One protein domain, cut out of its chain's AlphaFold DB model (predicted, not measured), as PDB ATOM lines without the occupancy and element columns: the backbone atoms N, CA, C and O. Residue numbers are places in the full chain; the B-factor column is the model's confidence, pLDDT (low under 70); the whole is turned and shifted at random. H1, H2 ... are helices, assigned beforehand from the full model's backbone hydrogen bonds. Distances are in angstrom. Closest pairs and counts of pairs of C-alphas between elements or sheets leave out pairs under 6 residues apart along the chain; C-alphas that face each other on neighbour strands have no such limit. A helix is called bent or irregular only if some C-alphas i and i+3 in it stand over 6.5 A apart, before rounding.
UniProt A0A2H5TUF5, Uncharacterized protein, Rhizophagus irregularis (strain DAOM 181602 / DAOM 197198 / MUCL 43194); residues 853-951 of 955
ATOM      1  N   ALA A 853      86.525 134.259 183.899       90.25
ATOM      2  CA  ALA A 853      85.760 135.239 184.662       90.25
ATOM      3  C   ALA A 853      84.357 135.516 184.093       90.25
ATOM      4  O   ALA A 853      83.451 135.827 184.865       90.25
ATOM      5  N   PHE A 854      84.120 135.318 182.789       90.94
ATOM      6  CA  PHE A 854      82.778 135.443 182.200       90.94
ATOM      7  C   PHE A 854      81.763 134.450 182.781       90.94
ATOM      8  O   PHE A 854      80.566 134.726 182.782       90.94
ATOM      9  N   ASN A 855      82.238 133.321 183.312       86.38
ATOM     10  CA  ASN A 855      81.416 132.313 183.983       86.38
ATOM     11  C   ASN A 855      81.571 132.358 185.514       86.38
ATOM     12  O   ASN A 855      81.197 131.417 186.213       86.38
ATOM     13  N   GLY A 856      82.132 133.449 186.049       85.81
ATOM     14  CA  GLY A 856      82.317 133.660 187.485       85.81
ATOM     15  C   GLY A 856      83.546 132.978 188.087       85.81
ATOM     16  O   GLY A 856      83.630 132.849 189.312       85.81
ATOM     17  N   CYS A 857      84.502 132.532 187.266       85.31
ATOM     18  CA  CYS A 857      85.773 132.027 187.777       85.31
ATOM     19  C   CYS A 857      86.593 133.175 188.388       85.31
ATOM     20  O   CYS A 857      86.905 134.166 187.721       85.31
ATOM     21  N   ARG A 858      86.951 133.032 189.665       85.56
ATOM     22  CA  ARG A 858      87.592 134.071 190.478       85.56
ATOM     23  C   ARG A 858      88.566 133.474 191.485       85.56
ATOM     24  O   ARG A 858      88.356 132.358 191.971       85.56
ATOM     25  N   ASN A 859      89.585 134.247 191.845       81.19
ATOM     26  CA  ASN A 859      90.411 133.997 193.014       81.19
ATOM     27  C   ASN A 859      89.509 133.957 194.252       81.19
ATOM     28  O   ASN A 859      88.629 134.794 194.441       81.19
ATOM     29  N   ARG A 860      89.695 132.941 195.086       72.62
ATOM     30  CA  ARG A 860      88.792 132.673 196.205       72.62
ATOM     31  C   ARG A 860      88.993 133.594 197.402       72.62
ATOM     32  O   ARG A 860      88.031 133.792 198.137       72.62
ATOM     33  N   GLU A 861      90.205 134.098 197.611       78.69
ATOM     34  CA  GLU A 861      90.547 134.943 198.759       78.69
ATOM     35  C   GLU A 861      90.219 136.399 198.465       78.69
ATOM     36  O   GLU A 861      89.471 137.038 199.199       78.69
ATOM     37  N   THR A 862      90.720 136.900 197.341       85.06
ATOM     38  CA  THR A 862      90.540 138.300 196.954       85.06
ATOM     39  C   THR A 862      89.210 138.558 196.253       85.06
ATOM     40  O   THR A 862      88.834 139.708 196.057       85.06
ATOM     41  N   LYS A 863      88.497 137.493 195.849       87.12
ATOM     42  CA  LYS A 863      87.337 137.534 194.939       87.12
ATOM     43  C   LYS A 863      87.647 138.131 193.561       87.12
ATOM     44  O   LYS A 863      86.713 138.411 192.808       87.12
ATOM     45  N   TYR A 864      88.923 138.297 193.216       91.38
ATOM     46  CA  TYR A 864      89.337 138.888 191.950       91.38
ATOM     47  C   TYR A 864      89.029 137.968 190.760       91.38
ATOM     48  O   TYR A 864      89.287 136.769 190.853       91.38
ATOM     49  N   PRO A 865      88.490 138.480 189.645       90.69
ATOM     50  CA  PRO A 865      88.223 137.702 188.435       90.69
ATOM     51  C   PRO A 865      89.493 137.064 187.842       90.69
ATOM     52  O   PRO A 865      90.584 137.631 187.902       90.69
ATOM     53  N   SER A 866      89.356 135.884 187.225       88.62
ATOM     54  CA  SER A 866      90.444 135.271 186.445       88.62
ATOM     55  C   SER A 866      90.491 135.845 185.023       88.62
ATOM     56  O   SER A 866      89.703 135.460 184.154       88.62
ATOM     57  N   LEU A 867      91.414 136.786 184.802       88.94
ATOM     58  CA  LEU A 867      91.553 137.579 183.569       88.94
ATOM     59  C   LEU A 867      92.557 137.004 182.556       88.94
ATOM     60  O   LEU A 867      93.114 137.738 181.739       88.94
ATOM     61  N   ILE A 868      92.800 135.695 182.629       85.88
ATOM     62  CA  ILE A 868      93.764 134.980 181.789       85.88
ATOM     63  C   ILE A 868      92.980 134.026 180.888       85.88
ATOM     64  O   ILE A 868      92.226 133.180 181.378       85.88
ATOM     65  N   VAL A 869      93.116 134.190 179.571       86.19
ATOM     66  CA  VAL A 869      92.465 133.315 178.589       86.19
ATOM     67  C   VAL A 869      93.130 131.944 178.640       86.19
ATOM     68  O   VAL A 869      94.343 131.835 178.804       86.19
ATOM     69  N   CYS A 870      92.335 130.878 178.512       83.94
ATOM     70  CA  CYS A 870      92.821 129.514 178.734       83.94
ATOM     71  C   CYS A 870      93.976 129.134 177.803       83.94
ATOM     72  O   CYS A 870      94.795 128.323 178.176       83.94
ATOM     73  N   THR A 871      94.061 129.701 176.608       84.00
ATOM     74  CA  THR A 871      95.106 129.359 175.642       84.00
ATOM     75  C   THR A 871      96.393 130.170 175.832       84.00
ATOM     76  O   THR A 871      97.341 129.963 175.083       84.00
ATOM     77  N   GLU A 872      96.453 131.138 176.754       84.38
ATOM     78  CA  GLU A 872      97.652 131.966 176.968       84.38
ATOM     79  C   GLU A 872      98.796 131.160 177.582       84.38
ATOM     80  O   GLU A 872      98.562 130.386 178.509       84.38
ATOM     81  N   ASP A 873     100.044 131.425 177.183       81.62
ATOM     82  CA  ASP A 873     101.226 130.826 177.828       81.62
ATOM     83  C   ASP A 873     101.192 131.010 179.343       81.62
ATOM     84  O   ASP A 873     101.461 130.084 180.095       81.62
ATOM     85  N   LYS A 874     100.706 132.163 179.812       80.88
ATOM     86  CA  LYS A 874     100.493 132.417 181.235       80.88
ATOM     87  C   LYS A 874      99.562 131.388 181.886       80.88
ATOM     88  O   LYS A 874      99.863 130.904 182.968       80.88
ATOM     89  N   ALA A 875      98.459 131.015 181.233       79.62
ATOM     90  CA  ALA A 875      97.593 129.940 181.715       79.62
ATOM     91  C   ALA A 875      98.331 128.595 181.741       79.62
ATOM     92  O   ALA A 875      98.132 127.815 182.673       79.62
ATOM     93  N   HIS A 876      99.157 128.331 180.728       79.00
ATOM     94  CA  HIS A 876      99.887 127.079 180.549       79.00
ATOM     95  C   HIS A 876     101.088 126.890 181.463       79.00
ATOM     96  O   HIS A 876     101.319 125.757 181.883       79.00
ATOM     97  N   ASP A 877     101.802 127.960 181.774       76.25
ATOM     98  CA  ASP A 877     103.114 127.916 182.407       76.25
ATOM     99  C   ASP A 877     103.047 128.384 183.869       76.25
ATOM    100  O   ASP A 877     103.819 127.914 184.709       76.25
ATOM    101  N   GLU A 878     102.092 129.256 184.218       73.25
ATOM    102  CA  GLU A 878     101.894 129.675 185.603       73.25
ATOM    103  C   GLU A 878     100.931 128.757 186.361       73.25
ATOM    104  O   GLU A 878      99.912 128.267 185.870       73.25
ATOM    105  N   ARG A 879     101.240 128.582 187.642       73.62
ATOM    106  CA  ARG A 879     100.426 127.850 188.606       73.62
ATOM    107  C   ARG A 879      99.191 128.664 188.978       73.62
ATOM    108  O   ARG A 879      99.209 129.396 189.963       73.62
ATOM    109  N   LEU A 880      98.124 128.535 188.188       69.75
ATOM    110  CA  LEU A 880      96.922 129.378 188.301       69.75
ATOM    111  C   LEU A 880      95.608 128.612 188.495       69.75
ATOM    112  O   LEU A 880      94.616 129.218 188.907       69.75
ATOM    113  N   TRP A 881      95.565 127.306 188.224       74.19
ATOM    114  CA  TRP A 881      94.301 126.562 188.149       74.19
ATOM    115  C   TRP A 881      94.122 125.575 189.304       74.19
ATOM    116  O   TRP A 881      95.039 124.838 189.659       74.19
ATOM    117  N   GLY A 882      92.916 125.528 189.879       68.12
ATOM    118  CA  GLY A 882      92.562 124.629 190.983       68.12
ATOM    119  C   GLY A 882      91.058 124.340 191.036       68.12
ATOM    120  O   GLY A 882      90.240 125.193 190.693       68.12
ATOM    121  N   TYR A 883      90.674 123.134 191.461       62.12
ATOM    122  CA  TYR A 883      89.301 122.623 191.348       62.12
ATOM    123  C   TYR A 883      88.468 122.882 192.616       62.12
ATOM    124  O   TYR A 883      87.294 123.239 192.532       62.12
ATOM    125  N   SER A 884      89.054 122.795 193.821       54.25
ATOM    126  CA  SER A 884      88.304 122.927 195.092       54.25
ATOM    127  C   SER A 884      89.013 123.775 196.149       54.25
ATOM    128  O   SER A 884      90.224 123.964 196.072       54.25
ATOM    129  N   LYS A 885      88.259 124.282 197.147       45.88
ATOM    130  CA  LYS A 885      88.714 125.167 198.253       45.88
ATOM    131  C   LYS A 885      89.922 124.637 199.053       45.88
ATOM    132  O   LYS A 885      90.420 125.358 199.905       45.88
ATOM    133  N   LYS A 886      90.337 123.389 198.816       45.62
ATOM    134  CA  LYS A 886      91.424 122.682 199.500       45.62
ATOM    135  C   LYS A 886      92.693 122.497 198.651       45.62
ATOM    136  O   LYS A 886      93.665 121.982 199.185       45.62
ATOM    137  N   ASP A 887      92.696 122.895 197.374       53.81
ATOM    138  CA  ASP A 887      93.904 122.823 196.540       53.81
ATOM    139  C   ASP A 887      94.890 123.917 196.984       53.81
ATOM    140  O   ASP A 887      94.683 125.093 196.691       53.81
ATOM    141  N   GLN A 888      95.925 123.529 197.741       48.12
ATOM    142  CA  GLN A 888      96.988 124.430 198.216       48.12
ATOM    143  C   GLN A 888      97.990 124.793 197.107       48.12
ATOM    144  O   GLN A 888      98.630 125.838 197.186       48.12
ATOM    145  N   ASN A 889      98.077 123.970 196.058       61.22
ATOM    146  CA  ASN A 889      98.947 124.176 194.905       61.22
ATOM    147  C   ASN A 889      98.096 124.418 193.657       61.22
ATOM    148  O   ASN A 889      97.471 123.498 193.126       61.22
ATOM    149  N   LEU A 890      98.077 125.665 193.194       68.31
ATOM    150  CA  LEU A 890      97.595 125.991 191.858       68.31
ATOM    151  C   LEU A 890      98.494 125.280 190.832       68.31
ATOM    152  O   LEU A 890      99.702 125.152 191.045       68.31
ATOM    153  N   LEU A 891      97.911 124.786 189.745       76.31
ATOM    154  CA  LEU A 891      98.627 124.003 188.739       76.31
ATOM    155  C   LEU A 891      98.735 124.753 187.413       76.31
ATOM    156  O   LEU A 891      97.845 125.555 187.102       76.31
ATOM    157  N   PRO A 892      99.794 124.478 186.630       79.25
ATOM    158  CA  PRO A 892      99.846 124.859 185.226       79.25
ATOM    159  C   PRO A 892      98.691 124.201 184.458       79.25
ATOM    160  O   PRO A 892      98.211 123.126 184.830       79.25
ATOM    161  N   LEU A 893      98.206 124.836 183.392       79.31
ATOM    162  CA  LEU A 893      96.983 124.397 182.716       79.31
ATOM    163  C   LEU A 893      97.047 122.984 182.131       79.31
ATOM    164  O   LEU A 893      96.076 122.237 182.232       79.31
ATOM    165  N   SER A 894      98.157 122.624 181.486       78.94
ATOM    166  CA  SER A 894      98.330 121.289 180.898       78.94
ATOM    167  C   SER A 894      98.191 120.219 181.971       78.94
ATOM    168  O   SER A 894      97.447 119.254 181.789       78.94
ATOM    169  N   GLU A 895      98.826 120.446 183.120       78.88
ATOM    170  CA  GLU A 895      98.697 119.603 184.298       78.88
ATOM    171  C   GLU A 895      97.258 119.615 184.800       78.88
ATOM    172  O   GLU A 895      96.698 118.544 184.966       78.88
ATOM    173  N   PHE A 896      96.609 120.776 184.947       81.69
ATOM    174  CA  PHE A 896      95.215 120.885 185.394       81.69
ATOM    175  C   PHE A 896      94.216 120.140 184.490       81.69
ATOM    176  O   PHE A 896      93.355 119.422 184.994       81.69
ATOM    177  N   LEU A 897      94.296 120.278 183.165       78.56
ATOM    178  CA  LEU A 897      93.382 119.615 182.223       78.56
ATOM    179  C   LEU A 897      93.655 118.126 182.140       78.56
ATOM    180  O   LEU A 897      92.721 117.324 182.254       78.56
ATOM    181  N   SER A 898      94.937 117.767 182.048       77.56
ATOM    182  CA  SER A 898      95.380 116.387 182.168       77.56
ATOM    183  C   SER A 898      94.916 115.779 183.469       77.56
ATOM    184  O   SER A 898      94.652 114.588 183.439       77.56
ATOM    185  N   LYS A 899      94.747 116.615 184.516       71.56
ATOM    186  CA  LYS A 899      94.310 116.358 185.894       71.56
ATOM    187  C   LYS A 899      92.824 116.554 186.218       71.56
ATOM    188  O   LYS A 899      92.408 116.217 187.316       71.56
ATOM    189  N   TYR A 900      91.948 117.032 185.344       73.75
ATOM    190  CA  TYR A 900      90.510 117.041 185.688       73.75
ATOM    191  C   TYR A 900      89.610 116.705 184.504       73.75
ATOM    192  O   TYR A 900      88.548 116.116 184.714       73.75
ATOM    193  N   HIS A 901      90.068 116.945 183.277       78.06
ATOM    194  CA  HIS A 901      89.252 116.891 182.066       78.06
ATOM    195  C   HIS A 901      90.066 116.376 180.859       78.06
ATOM    196  O   HIS A 901      90.290 117.121 179.906       78.06
ATOM    197  N   PRO A 902      90.504 115.100 180.870       78.88
ATOM    198  CA  PRO A 902      91.427 114.559 179.867       78.88
ATOM    199  C   PRO A 902      90.814 114.447 178.468       78.88
ATOM    200  O   PRO A 902      91.545 114.437 177.485       78.88
ATOM    201  N   SER A 903      89.481 114.420 178.351       78.81
ATOM    202  CA  SER A 903      88.805 114.478 177.052       78.81
ATOM    203  C   SER A 903      89.009 115.808 176.319       78.81
ATOM    204  O   SER A 903      88.678 115.872 175.149       78.81
ATOM    205  N   TRP A 904      89.564 116.843 176.963       76.06
ATOM    206  CA  TRP A 904      89.912 118.132 176.347       76.06
ATOM    207  C   TRP A 904      91.386 118.230 175.928       76.06
ATOM    208  O   TRP A 904      91.853 119.317 175.599       76.06
ATOM    209  N   LEU A 905      92.138 117.124 175.992       78.88
ATOM    210  CA  LEU A 905      93.521 117.059 175.527       78.88
ATOM    211  C   LEU A 905      93.610 116.386 174.147       78.88
ATOM    212  O   LEU A 905      92.969 115.352 173.957       78.88
ATOM    213  N   PRO A 906      94.449 116.898 173.226       77.69
ATOM    214  CA  PRO A 906      95.355 118.043 173.388       77.69
ATOM    215  C   PRO A 906      94.610 119.386 173.490       77.69
ATOM    216  O   PRO A 906      93.596 119.592 172.833       77.69
ATOM    217  N   PHE A 907      95.124 120.297 174.324       77.62
ATOM    218  CA  PHE A 907      94.541 121.628 174.516       77.62
ATOM    219  C   PHE A 907      95.382 122.679 173.785       77.62
ATOM    220  O   PHE A 907      96.611 122.646 173.919       77.62
ATOM    221  N   PRO A 908      94.765 123.590 173.017       79.12
ATOM    222  CA  PRO A 908      95.505 124.536 172.190       79.12
ATOM    223  C   PRO A 908      96.286 125.555 173.031       79.12
ATOM    224  O   PRO A 908      95.808 125.997 174.072       79.12
ATOM    225  N   ARG A 909      97.466 125.954 172.538       79.50
ATOM    226  CA  ARG A 909      98.219 127.137 172.990       79.50
ATOM    227  C   ARG A 909      98.068 128.249 171.946       79.50
ATOM    228  O   ARG A 909      98.066 127.962 170.752       79.50
ATOM    229  N   SER A 910      97.922 129.490 172.400       65.81
ATOM    230  CA  SER A 910      97.861 130.695 171.553       65.81
ATOM    231  C   SER A 910      99.247 131.029 171.015       65.81
ATOM    232  O   SER A 910     100.227 130.832 171.729       65.81
ATOM    233  N   GLU A 911      99.349 131.624 169.826       56.62
ATOM    234  CA  GLU A 911     100.596 132.293 169.441       56.62
ATOM    235  C   GLU A 911     100.720 133.664 170.147       56.62
ATOM    236  O   GLU A 911      99.709 134.329 170.372       56.62
ATOM    237  N   PRO A 912     101.935 134.157 170.464       43.12
ATOM    238  CA  PRO A 912     102.155 135.387 171.247       43.12
ATOM    239  C   PRO A 912     101.590 136.696 170.655       43.12
ATOM    240  O   PRO A 912     101.657 137.740 171.301       43.12
ATOM    241  N   SER A 913     101.048 136.665 169.432       49.16
ATOM    242  CA  SER A 913     100.461 137.806 168.714       49.16
ATOM    243  C   SER A 913      98.920 137.828 168.727       49.16
ATOM    244  O   SER A 913      98.311 138.575 167.962       49.16
ATOM    245  N   ASP A 914      98.280 137.020 169.582       64.69
ATOM    246  CA  ASP A 914      96.866 136.665 169.429       64.69
ATOM    247  C   ASP A 914      95.886 137.845 169.603       64.69
ATOM    248  O   ASP A 914      95.568 138.305 170.710       64.69
ATOM    249  N   GLU A 915      95.329 138.290 168.476       78.56
ATOM    250  CA  GLU A 915      94.182 139.200 168.376       78.56
ATOM    251  C   GLU A 915      93.019 138.741 169.282       78.56
ATOM    252  O   GLU A 915      92.318 139.559 169.884       78.56
ATOM    253  N   HIS A 916      92.868 137.423 169.450       83.50
ATOM    254  CA  HIS A 916      91.878 136.781 170.314       83.50
ATOM    255  C   HIS A 916      91.949 137.245 171.779       83.50
ATOM    256  O   HIS A 916      90.935 137.629 172.367       83.50
ATOM    257  N   ILE A 917      93.149 137.269 172.369       84.44
ATOM    258  CA  ILE A 917      93.353 137.664 173.775       84.44
ATOM    259  C   ILE A 917      92.995 139.140 173.961       84.44
ATOM    260  O   ILE A 917      92.315 139.512 174.920       84.44
ATOM    261  N   THR A 918      93.418 139.979 173.016       85.25
ATOM    262  CA  THR A 918      93.113 141.415 173.013       85.25
ATOM    263  C   THR A 918      91.601 141.660 173.003       85.25
ATOM    264  O   THR A 918      91.103 142.438 173.821       85.25
ATOM    265  N   LYS A 919      90.850 140.932 172.163       88.50
ATOM    266  CA  LYS A 919      89.379 141.001 172.121       88.50
ATOM    267  C   LYS A 919      88.735 140.576 173.439       88.50
ATOM    268  O   LYS A 919      87.884 141.294 173.960       88.50
ATOM    269  N   MET A 920      89.166 139.455 174.024       90.50
ATOM    270  CA  MET A 920      88.642 138.983 175.313       90.50
ATOM    271  C   MET A 920      88.795 140.024 176.429       90.50
ATOM    272  O   MET A 920      87.862 140.254 177.202       90.50
ATOM    273  N   ARG A 921      89.961 140.677 176.503       89.75
ATOM    274  CA  ARG A 921      90.253 141.713 177.507       89.75
ATOM    275  C   ARG A 921      89.435 142.984 177.293       89.75
ATOM    276  O   ARG A 921      88.935 143.544 178.267       89.75
ATOM    277  N   ALA A 922      89.235 143.393 176.041       89.25
ATOM    278  CA  ALA A 922      88.351 144.506 175.695       89.25
ATOM    279  C   ALA A 922      86.894 144.240 176.104       89.25
ATOM    280  O   ALA A 922      86.259 145.086 176.736       89.25
ATOM    281  N   ILE A 923      86.388 143.035 175.821       91.94
ATOM    282  CA  ILE A 923      85.039 142.610 176.216       91.94
ATOM    283  C   ILE A 923      84.902 142.597 177.740       91.94
ATOM    284  O   ILE A 923      83.912 143.102 178.272       91.94
ATOM    285  N   TRP A 924      85.893 142.052 178.455       92.56
ATOM    286  CA  TRP A 924      85.907 142.089 179.915       92.56
ATOM    287  C   TRP A 924      85.840 143.515 180.440       92.56
ATOM    288  O   TRP A 924      84.976 143.799 181.261       92.56
ATOM    289  N   TYR A 925      86.683 144.420 179.936       91.44
ATOM    290  CA  TYR A 925      86.694 145.809 180.392       91.44
ATOM    291  C   TYR A 925      85.313 146.476 180.262       91.44
ATOM    292  O   TYR A 925      84.902 147.196 181.168       91.44
ATOM    293  N   LYS A 926      84.559 146.173 179.196       90.75
ATOM    294  CA  LYS A 926      83.184 146.670 179.002       90.75
ATOM    295  C   LYS A 926      82.131 146.001 179.892       90.75
ATOM    296  O   LYS A 926      81.148 146.646 180.240       90.75
ATOM    297  N   LEU A 927      82.295 144.724 180.242       92.06
ATOM    298  CA  LEU A 927      81.299 143.942 180.996       92.06
ATOM    299  C   LEU A 927      81.638 143.747 182.485       92.06
ATOM    300  O   LEU A 927      80.833 143.169 183.221       92.06
ATOM    301  N   LYS A 928      82.809 144.200 182.943       92.50
ATOM    302  CA  LYS A 928      83.364 143.882 184.266       92.50
ATOM    303  C   LYS A 928      82.431 144.237 185.419       92.50
ATOM    304  O   LYS A 928      82.255 143.398 186.294       92.50
ATOM    305  N   ASP A 929      81.780 145.401 185.405       91.25
ATOM    306  CA  ASP A 929      80.918 145.835 186.513       91.25
ATOM    307  C   ASP A 929      79.678 144.938 186.635       91.25
ATOM    308  O   ASP A 929      79.310 144.483 187.723       91.25
ATOM    309  N   GLU A 930      79.064 144.619 185.491       92.94
ATOM    310  CA  GLU A 930      77.904 143.733 185.393       92.94
ATOM    311  C   GLU A 930      78.256 142.308 185.838       92.94
ATOM    312  O   GLU A 930      77.567 141.721 186.680       92.94
ATOM    313  N   LEU A 931      79.346 141.753 185.305       92.31
ATOM    314  CA  LEU A 931      79.785 140.391 185.601       92.31
ATOM    315  C   LEU A 931      80.296 140.250 187.037       92.31
ATOM    316  O   LEU A 931      80.008 139.241 187.687       92.31
ATOM    317  N   CYS A 932      80.993 141.261 187.567       92.69
ATOM    318  CA  CYS A 932      81.422 141.279 188.962       92.69
ATOM    319  C   CYS A 932      80.221 141.279 189.900       92.69
ATOM    320  O   CYS A 932      80.166 140.456 190.813       92.69
ATOM    321  N   LYS A 933      79.200 142.093 189.620       91.75
ATOM    322  CA  LYS A 933      77.955 142.071 190.392       91.75
ATOM    323  C   LYS A 933      77.227 140.727 190.281       91.75
ATOM    324  O   LYS A 933      76.810 140.179 191.300       91.75
ATOM    325  N   LYS A 934      77.088 140.176 189.069       91.25
ATOM    326  CA  LYS A 934      76.376 138.909 188.804       91.25
ATOM    327  C   LYS A 934      77.013 137.710 189.513       91.25
ATOM    328  O   LYS A 934      76.294 136.842 190.003       91.25
ATOM    329  N   HIS A 935      78.343 137.658 189.567       89.69
ATOM    330  CA  HIS A 935      79.100 136.526 190.114       89.69
ATOM    331  C   HIS A 935      79.789 136.829 191.462       89.69
ATOM    332  O   HIS A 935      80.624 136.041 191.913       89.69
ATOM    333  N   ASP A 936      79.434 137.941 192.122       90.62
ATOM    334  CA  ASP A 936      79.992 138.398 193.410       90.62
ATOM    335  C   ASP A 936      81.522 138.672 193.377       90.62
ATOM    336  O   ASP A 936      82.207 138.592 194.391       90.62
ATOM    337  N   MET A 937      82.109 138.981 192.218       93.12
ATOM    338  CA  MET A 937      83.550 139.268 192.082       93.12
ATOM    339  C   MET A 937      83.905 140.697 192.518       93.12
ATOM    340  O   MET A 937      83.062 141.591 192.498       93.12
ATOM    341  N   VAL A 938      85.168 140.908 192.893       93.06
ATOM    342  CA  VAL A 938      85.737 142.238 193.161       93.06
ATOM    343  C   VAL A 938      86.610 142.619 191.973       93.06
ATOM    344  O   VAL A 938      87.558 141.899 191.671       93.06
ATOM    345  N   ASP A 939      86.287 143.719 191.292       90.38
ATOM    346  CA  ASP A 939      87.064 144.186 190.143       90.38
ATOM    347  C   ASP A 939      88.505 144.526 190.562       90.38
ATOM    348  O   ASP A 939      88.734 145.314 191.478       90.38
ATOM    349  N   ASN A 940      89.474 143.915 189.886       90.88
ATOM    350  CA  ASN A 940      90.902 144.206 190.006       90.88
ATOM    351  C   ASN A 940      91.552 144.432 188.634       90.88
ATOM    352  O   ASN A 940      92.756 144.216 188.471       90.88
ATOM    353  N   THR A 941      90.748 144.801 187.635       90.12
ATOM    354  CA  THR A 941      91.224 145.074 186.280       90.12
ATOM    355  C   THR A 941      92.252 146.203 186.319       90.12
ATOM    356  O   THR A 941      92.008 147.250 186.916       90.12
ATOM    357  N   ASP A 942      93.406 145.989 185.686       87.06
ATOM    358  CA  ASP A 942      94.488 146.974 185.619       87.06
ATOM    359  C   ASP A 942      93.967 148.290 184.998       87.06
ATOM    360  O   ASP A 942      93.415 148.250 183.895       87.06
ATOM    361  N   PRO A 943      94.135 149.456 185.656       82.81
ATOM    362  CA  PRO A 943      93.655 150.741 185.140       82.81
ATOM    363  C   PRO A 943      94.162 151.074 183.731       82.81
ATOM    364  O   PRO A 943      93.471 151.732 182.956       82.81
ATOM    365  N   SER A 944      95.340 150.574 183.345       84.31
ATOM    366  CA  SER A 944      95.880 150.766 181.995       84.31
ATOM    367  C   SER A 944      95.062 150.072 180.897       84.31
ATOM    368  O   SER A 944      95.200 150.431 179.726       84.31
ATOM    369  N   TRP A 945      94.183 149.120 181.241       87.81
ATOM    370  CA  TRP A 945      93.269 148.471 180.291       87.81
ATOM    371  C   TRP A 945      92.244 149.444 179.709       87.81
ATOM    372  O   TRP A 945      91.793 149.229 178.587       87.81
ATOM    373  N   GLU A 946      91.936 150.536 180.409       82.06
ATOM    374  CA  GLU A 946      91.103 151.620 179.884       82.06
ATOM    375  C   GLU A 946      91.723 152.237 178.628       82.06
ATOM    376  O   GLU A 946      91.101 152.271 177.571       82.06
ATOM    377  N   PHE A 947      92.998 152.619 178.712       80.88
ATOM    378  CA  PHE A 947      93.737 153.178 177.581       80.88
ATOM    379  C   PHE A 947      94.064 152.133 176.507       80.88
ATOM    380  O   PHE A 947      94.096 152.461 175.324       80.88
ATOM    381  N   ARG A 948      94.326 150.878 176.899       81.69
ATOM    382  CA  ARG A 948      94.735 149.809 175.965       81.69
ATOM    383  C   ARG A 948      93.570 149.163 175.219       81.69
ATOM    384  O   ARG A 948      93.752 148.744 174.081       81.69
ATOM    385  N   TYR A 949      92.408 149.045 175.858       85.50
ATOM    386  CA  TYR A 949      91.281 148.259 175.348       85.50
ATOM    387  C   TYR A 949      89.935 148.986 175.413       85.50
ATOM    388  O   TYR A 949      89.019 148.615 174.679       85.50
ATOM    389  N   GLY A 950      89.796 150.025 176.244       74.88
ATOM    390  CA  GLY A 950      88.535 150.749 176.437       74.88
ATOM    391  C   GLY A 950      87.987 151.396 175.161       74.88
ATOM    392  O   GLY A 950      86.771 151.503 175.016       74.88
ATOM    393  N   GLY A 951      88.865 151.744 174.212       77.00
ATOM    394  CA  GLY A 951      88.502 152.284 172.895       77.00
ATOM    395  C   GLY A 951      88.243 151.246 171.793       77.00
ATOM    396  O   GLY A 951      87.854 151.634 170.696       77.00
TER     397      GLY A 951
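What this domain is: This is residues 853 to 951 of the 955 residues of an uncharacterized protein of Rhizophagus irregularis (strain DAOM 181602 / DAOM 197198 / MUCL 43194) (UniProt A0A2H5TUF5). With little regular structure, this model is mostly loops: the long, kinked helix H3 with short H4 on its side makes one end, and the small pair H1 and H2 makes the other. The stretch 853 to 872 runs between the two. The printed part has 99 residues, 38 of them in four named helices, H1 to H4 in chain order, with no named strand: all helix. It is compact, radius of gyration of the C-alphas 14.1 A, spanning 37 by 32 by 19 A.

Where its parts are: H3, residues 915 to 935, measures 26.6 A from C-alpha 915 at (94.182, 139.200, 168.376) to C-alpha 935 at (79.100, 136.526, 190.114). It is irregular, C-alphas 926 and 929 being 7.9 A apart, with a kink of 73 degrees near residue 929. H4 is residues 944 to 949, 8.5 A; H1, 873 to 877, 5.7 A; H2, 893 to 898, 8.2 A.

How they stand to each other: H3, with residues 918 to 925 alone, touches H4 at a steep tilt of 62 degrees, opposite ways; the closest C-alphas, of Ala 922 and Tyr 949, are 4.8 A apart. H1 touches H2, closest at the C-alphas of His 876 and Leu 893, 4.5 A. H2 and H3 are apart. Every O i to N i+4 pair is within hydrogen-bond range in H1, H2 and H4, and 15 of 17 in H3.

The domain as a whole: The farthest C-alphas, of Lys 886 and Gly 951, are 39.9 A apart. The printed part has no cut. The links H1 to H2 and H2 to H3 are long. The pLDDT is under 70 at residues 880, 882 to 890 and 910 to 914.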